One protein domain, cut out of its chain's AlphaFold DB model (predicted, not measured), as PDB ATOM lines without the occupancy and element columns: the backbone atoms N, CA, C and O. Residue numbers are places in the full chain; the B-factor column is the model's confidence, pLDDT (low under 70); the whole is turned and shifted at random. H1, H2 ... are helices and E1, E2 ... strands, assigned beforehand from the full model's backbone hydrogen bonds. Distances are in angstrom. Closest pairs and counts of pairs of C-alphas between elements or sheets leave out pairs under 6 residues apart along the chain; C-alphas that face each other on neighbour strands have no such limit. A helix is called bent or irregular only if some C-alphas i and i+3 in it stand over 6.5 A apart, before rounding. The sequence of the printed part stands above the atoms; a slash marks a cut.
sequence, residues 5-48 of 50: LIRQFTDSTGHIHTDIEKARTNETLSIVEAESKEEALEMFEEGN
ATOM      1  N   LEU A   5     224.694 241.321 149.478       94.50
ATOM      2  CA  LEU A   5     224.091 241.261 150.803       94.50
ATOM      3  C   LEU A   5     224.192 242.644 151.443       94.50
ATOM      4  O   LEU A   5     225.289 243.187 151.553       94.50
ATOM      5  N   ILE A   6     223.066 243.201 151.883       95.38
ATOM      6  CA  ILE A   6     223.039 244.427 152.686       95.38
ATOM      7  C   ILE A   6     222.511 244.056 154.065       95.38
ATOM      8  O   ILE A   6     221.394 243.553 154.186       95.38
ATOM      9  N   ARG A   7     223.308 244.302 155.105       96.25
ATOM     10  CA  ARG A   7     222.928 244.065 156.501       96.25
ATOM     11  C   ARG A   7     222.889 245.382 157.244       96.25
ATOM     12  O   ARG A   7     223.829 246.170 157.169       96.25
ATOM     13  N   GLN A   8     221.813 245.591 157.991       97.44
ATOM     14  CA  GLN A   8     221.678 246.726 158.889       97.44
ATOM     15  C   GLN A   8     221.366 246.244 160.294       97.44
ATOM     16  O   GLN A   8     220.535 245.360 160.481       97.44
ATOM     17  N   PHE A   9     222.035 246.829 161.279       95.50
ATOM     18  CA  PHE A   9     221.695 246.619 162.678       95.50
ATOM     19  C   PHE A   9     221.909 247.902 163.469       95.50
ATOM     20  O   PHE A   9     222.816 248.688 163.187       95.50
ATOM     21  N   THR A  10     221.056 248.099 164.464       97.75
ATOM     22  CA  THR A  10     221.136 249.226 165.387       97.75
ATOM     23  C   THR A  10     221.850 248.768 166.647       97.75
ATOM     24  O   THR A  10     221.472 247.755 167.237       97.75
ATOM     25  N   ASP A  11     222.891 249.486 167.052       95.88
ATOM     26  CA  ASP A  11     223.584 249.200 168.306       95.88
ATOM     27  C   ASP A  11     222.828 249.749 169.530       95.88
ATOM     28  O   ASP A  11     221.798 250.419 169.423       95.88
ATOM     29  N   SER A  12     223.346 249.475 170.728       96.94
ATOM     30  CA  SER A  12     222.738 249.924 171.987       96.94
ATOM     31  C   SER A  12     222.712 251.447 172.165       96.94
ATOM     32  O   SER A  12     221.994 251.940 173.035       96.94
ATOM     33  N   THR A  13     223.468 252.200 171.361       97.44
ATOM     34  CA  THR A  13     223.490 253.670 171.363       97.44
ATOM     35  C   THR A  13     222.498 254.277 170.369       97.44
ATOM     36  O   THR A  13     222.330 255.496 170.339       97.44
ATOM     37  N   GLY A  14     221.812 253.443 169.578       96.62
ATOM     38  CA  GLY A  14     220.877 253.876 168.539       96.62
ATOM     39  C   GLY A  14     221.542 254.170 167.193       96.62
ATOM     40  O   GLY A  14     220.871 254.653 166.281       96.62
ATOM     41  N   HIS A  15     222.837 253.889 167.040       97.62
ATOM     42  CA  HIS A  15     223.535 254.080 165.774       97.62
ATOM     43  C   HIS A  15     223.299 252.882 164.846       97.62
ATOM     44  O   HIS A  15     223.405 251.725 165.256       97.62
ATOM     45  N   ILE A  16     222.959 253.173 163.587       97.88
ATOM     46  CA  ILE A  16     222.714 252.176 162.545       97.88
ATOM     47  C   ILE A  16     224.019 251.886 161.805       97.88
ATOM     48  O   ILE A  16     224.569 252.753 161.128       97.88
ATOM     49  N   HIS A  17     224.462 250.636 161.868       97.44
ATOM     50  CA  HIS A  17     225.583 250.127 161.087       97.44
ATOM     51  C   HIS A  17     225.055 249.504 159.800       97.44
ATOM     52  O   HIS A  17     224.098 248.735 159.840       97.44
ATOM     53  N   THR A  18     225.663 249.844 158.662       97.69
ATOM     54  CA  THR A  18     225.338 249.249 157.357       97.69
ATOM     55  C   THR A  18     226.564 248.536 156.811       97.69
ATOM     56  O   THR A  18     227.603 249.163 156.619       97.69
ATOM     57  N   ASP A  19     226.422 247.245 156.542       97.12
ATOM     58  CA  ASP A  19     227.448 246.402 155.938       97.12
ATOM     59  C   ASP A  19     226.978 245.920 154.562       97.12
ATOM     60  O   ASP A  19     225.806 245.567 154.387       97.12
ATOM     61  N   ILE A  20     227.874 245.970 153.573       96.19
ATOM     62  CA  ILE A  20     227.570 245.633 152.180       96.19
ATOM     63  C   ILE A  20     228.626 244.658 151.673       96.19
ATOM     64  O   ILE A  20     229.792 245.020 151.517       96.19
ATOM     65  N   GLU A  21     228.192 243.450 151.332       95.50
ATOM     66  CA  GLU A  21     229.049 242.403 150.787       95.50
ATOM     67  C   GLU A  21     228.575 241.982 149.396       95.50
ATOM     68  O   GLU A  21     227.382 241.950 149.096       95.50
ATOM     69  N   LYS A  22     229.519 241.669 148.510       94.44
ATOM     70  CA  LYS A  22     229.233 241.197 147.157       94.44
ATOM     71  C   LYS A  22     229.344 239.678 147.101       94.44
ATOM     72  O   LYS A  22     230.412 239.148 147.401       94.44
ATOM     73  N   ALA A  23     228.304 239.020 146.592       93.44
ATOM     74  CA  ALA A  23     228.338 237.583 146.356       93.44
ATOM     75  C   ALA A  23     229.399 237.212 145.312       93.44
ATOM     76  O   ALA A  23     229.591 237.901 144.295       93.44
ATOM     77  N   ARG A  24     230.071 236.087 145.539       91.75
ATOM     78  CA  ARG A  24     230.981 235.483 144.559       91.75
ATOM     79  C   ARG A  24     230.201 234.896 143.382       91.75
ATOM     80  O   ARG A  24     228.996 234.687 143.437       91.75
ATOM     81  N   THR A  25     230.898 234.609 142.282       89.50
ATOM     82  CA  THR A  25     230.262 234.111 141.047       89.50
ATOM     83  C   THR A  25     229.555 232.764 141.225       89.50
ATOM     84  O   THR A  25     228.608 232.480 140.501       89.50
ATOM     85  N   ASN A  26     230.008 231.942 142.170       90.56
ATOM     86  CA  ASN A  26     229.477 230.613 142.476       90.56
ATOM     87  C   ASN A  26     228.730 230.566 143.820       90.56
ATOM     88  O   ASN A  26     228.644 229.505 144.431       90.56
ATOM     89  N   GLU A  27     228.261 231.712 144.303       89.75
ATOM     90  CA  GLU A  27     227.629 231.863 145.608       89.75
ATOM     91  C   GLU A  27     226.218 232.431 145.453       89.75
ATOM     92  O   GLU A  27     225.978 233.349 144.662       89.75
ATOM     93  N   THR A  28     225.294 231.879 146.236       89.94
ATOM     94  CA  THR A  28     223.919 232.363 146.376       89.94
ATOM     95  C   THR A  28     223.707 232.752 147.830       89.94
ATOM     96  O   THR A  28     224.190 232.073 148.734       89.94
ATOM     97  N   LEU A  29     222.993 233.851 148.049       91.06
ATOM     98  CA  LEU A  29     222.661 234.360 149.371       91.06
ATOM     99  C   LEU A  29     221.156 234.200 149.584       91.06
ATOM    100  O   LEU A  29     220.380 234.644 148.738       91.06
ATOM    101  N   SER A  30     220.765 233.618 150.715       91.75
ATOM    102  CA  SER A  30     219.365 233.441 151.109       91.75
ATOM    103  C   SER A  30     219.148 233.956 152.526       91.75
ATOM    104  O   SER A  30     220.030 233.843 153.377       91.75
ATOM    105  N   ILE A  31     217.972 234.533 152.769       91.81
ATOM    106  CA  ILE A  31     217.532 234.991 154.087       91.81
ATOM    107  C   ILE A  31     216.249 234.231 154.407       91.81
ATOM    108  O   ILE A  31     215.308 234.264 153.618       91.81
ATOM    109  N   VAL A  32     216.239 233.551 155.549       93.19
ATOM    110  CA  VAL A  32     215.097 232.792 156.069       93.19
ATOM    111  C   VAL A  32     214.821 233.234 157.504       93.19
ATOM    112  O   VAL A  32     215.745 233.635 158.217       93.19
ATOM    113  N   GLU A  33     213.559 233.194 157.914       94.06
ATOM    114  CA  GLU A  33     213.149 233.462 159.295       94.06
ATOM    115  C   GLU A  33     213.115 232.142 160.057       94.06
ATOM    116  O   GLU A  33     212.278 231.306 159.759       94.06
ATOM    117  N   ALA A  34     214.019 231.946 161.013       95.50
ATOM    118  CA  ALA A  34     214.097 230.716 161.794       95.50
ATOM    119  C   ALA A  34     214.617 231.004 163.206       95.50
ATOM    120  O   ALA A  34     215.395 231.941 163.415       95.50
ATOM    121  N   GLU A  35     214.220 230.183 164.174       96.12
ATOM    122  CA  GLU A  35     214.656 230.281 165.571       96.12
ATOM    123  C   GLU A  35     215.996 229.566 165.808       96.12
ATOM    124  O   GLU A  35     216.703 229.839 166.783       96.12
ATOM    125  N   SER A  36     216.373 228.658 164.904       97.25
ATOM    126  CA  SER A  36     217.602 227.870 164.981       97.25
ATOM    127  C   SER A  36     218.283 227.710 163.623       97.25
ATOM    128  O   SER A  36     217.723 228.015 162.571       97.25
ATOM    129  N   LYS A  37     219.530 227.231 163.639       95.94
ATOM    130  CA  LYS A  37     220.269 226.952 162.400       95.94
ATOM    131  C   LYS A  37     219.697 225.741 161.672       95.94
ATOM    132  O   LYS A  37     219.695 225.722 160.448       95.94
ATOM    133  N   GLU A  38     219.255 224.746 162.430       96.88
ATOM    134  CA  GLU A  38     218.650 223.521 161.923       96.88
ATOM    135  C   GLU A  38     217.332 223.830 161.199       96.88
ATOM    136  O   GLU A  38     217.167 223.432 160.052       96.88
ATOM    137  N   GLU A  39     216.459 224.631 161.812       96.19
ATOM    138  CA  GLU A  39     215.212 225.096 161.188       96.19
ATOM    139  C   GLU A  39     215.477 225.985 159.962       96.19
ATOM    140  O   GLU A  39     214.826 225.835 158.932       96.19
ATOM    141  N   ALA A  40     216.487 226.865 160.017       95.88
ATOM    142  CA  ALA A  40     216.876 227.678 158.863       95.88
ATOM    143  C   ALA A  40     217.265 226.817 157.649       95.88
ATOM    144  O   ALA A  40     216.979 227.183 156.508       95.88
ATOM    145  N   LEU A  41     217.934 225.684 157.891       95.38
ATOM    146  CA  LEU A  41     218.305 224.745 156.838       95.38
ATOM    147  C   LEU A  41     217.077 224.013 156.293       95.38
ATOM    148  O   LEU A  41     216.915 223.956 155.078       95.38
ATOM    149  N   GLU A  42     216.201 223.523 157.172       94.94
ATOM    150  CA  GLU A  42     214.955 222.846 156.793       94.94
ATOM    151  C   GLU A  42     214.081 223.745 155.908       94.94
ATOM    152  O   GLU A  42     213.703 223.344 154.809       94.94
ATOM    153  N   MET A  43     213.867 225.005 156.299       92.25
ATOM    154  CA  MET A  43     213.082 225.960 155.508       92.25
ATOM    155  C   MET A  43     213.701 226.274 154.143       92.25
ATOM    156  O   MET A  43     212.984 226.450 153.154       92.25
ATOM    157  N   PHE A  44     215.031 226.375 154.073       92.88
ATOM    158  CA  PHE A  44     215.725 226.595 152.806       92.88
ATOM    159  C   PHE A  44     215.583 225.390 151.869       92.88
ATOM    160  O   PHE A  44     215.404 225.574 150.667       92.88
ATOM    161  N   GLU A  45     215.663 224.172 152.407       91.50
ATOM    162  CA  GLU A  45     215.519 222.941 151.630       91.50
ATOM    163  C   GLU A  45     214.067 222.711 151.185       91.50
ATOM    164  O   GLU A  45     213.843 222.362 150.025       91.50
ATOM    165  N   GLU A  46     213.074 222.957 152.045       84.62
ATOM    166  CA  GLU A  46     211.650 222.814 151.709       84.62
ATOM    167  C   GLU A  46     211.209 223.773 150.597       84.62
ATOM    168  O   GLU A  46     210.593 223.340 149.624       84.62
ATOM    169  N   GLY A  47     211.581 225.056 150.680       74.19
ATOM    170  CA  GLY A  47     211.214 226.065 149.676       74.19
ATOM    171  C   GLY A  47     211.848 225.864 148.293       74.19
ATOM    172  O   GLY A  47     211.468 226.548 147.346       74.19
ATOM    173  N   ASN A  48     212.814 224.949 148.165       65.81
ATOM    174  CA  ASN A  48     213.522 224.650 146.917       65.81
ATOM    175  C   ASN A  48     213.013 223.364 146.231       65.81
ATOM    176  O   ASN A  48     213.559 222.980 145.195       65.81
TER     177      ASN A  48
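What this domain is: This is residues 5 to 48 of the 50 residues of the protein "DUF1381 domain-containing protein" of Staphylococcus pragensis (UniProt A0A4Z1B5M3). The model is a long two-stranded hairpin, E1 and E2, and a short helix, H1, at opposite ends of a flat, open V, with a long stretch of chain between them. Residues 23 to 27 make the turn at the corner of the V, residues 28 to 34 run away from the hairpin as the other arm, and H1 folds back beside the far end of that arm. The printed part has 44 residues with two named strands and one named helix, in the order E1, E2, H1 along the chain; the sheet has the order E1 - E2 and is antiparallel, and the class is mixed, helices and strands. The whole is only just loose, close to extended, with a radius of gyration of the C-alphas of 13.9 A, and the C-alphas span 38 by 29 by 12 A along their three main axes.

How they stand to each other: The printed part begins with strand E1, residues 5 to 10, which is followed after a tight link of 5 residues by strand E2, residues 16 to 22. The two strands form a hairpin: they are antiparallel neighbours, and the angle between their N-to-C directions is 167 degrees. Among the C-alphas that face each other are those of Leu 5 and Glu 21, 5.1 A apart, those of Gln 8 and Thr 18, 4.7 A apart, and those of Thr 10 and Ile 16, 4.4 A apart. The backbone N of Leu 5 and the O of Glu 21 are within hydrogen-bond range at 2.8 A, and so are the N of Asp 19 and the O of Arg 7 at 2.9 A. After E2 comes a long link of 14 residues, residues 23 to 36, with no named element. It leads to helix H1, residues 37 to 46. E1 and H1 are apart, with no C-alpha of the one within 8 A of the other. In H1 every O i to N i+4 pair is within hydrogen-bond range.

Where its parts are: E1 has 6 residues, Leu 5 to Thr 10, and starts at C-alpha 5, printed at (224.091, 241.261, 150.803). It measures 16.9 A from first to last C-alpha. E2, Ile 16 to Lys 22, is the longest strand by residues, with 7, and measures 20.0 A; its C-alphas go from (222.714, 252.176, 162.545) at residue 16 to (229.233, 241.197, 147.157) at residue 22. H1 has 10 residues, Lys 37 to Glu 46, and measures 14.3 A; its last C-alpha, that of residue 46, is at (211.650, 222.814, 151.709). H1 is not bent.

The domain as a whole: The two C-alphas farthest apart are those of Thr 13, between E1 and E2, and Asn 48, the last printed residue, at 39.2 A. The C-alphas of the first and last printed residues, Leu 5 and Asn 48, are 20.1 A apart. The outline is flat. The printed part has no cut and runs from residue 5 to residue 48 of a full chain of 50 residues. The link from E1 to E2 is tight and the link from E2 to H1 is long; the C-alphas of residues 23 to 36 lie 5 to 18 A from the mean of the C-alphas. The mean pLDDT of the printed part is 93.4, with means of 96 for E1, 97 for E2 and 94 for H1. One printed residue, Asn 48, is under 70, where the model's confidence is low.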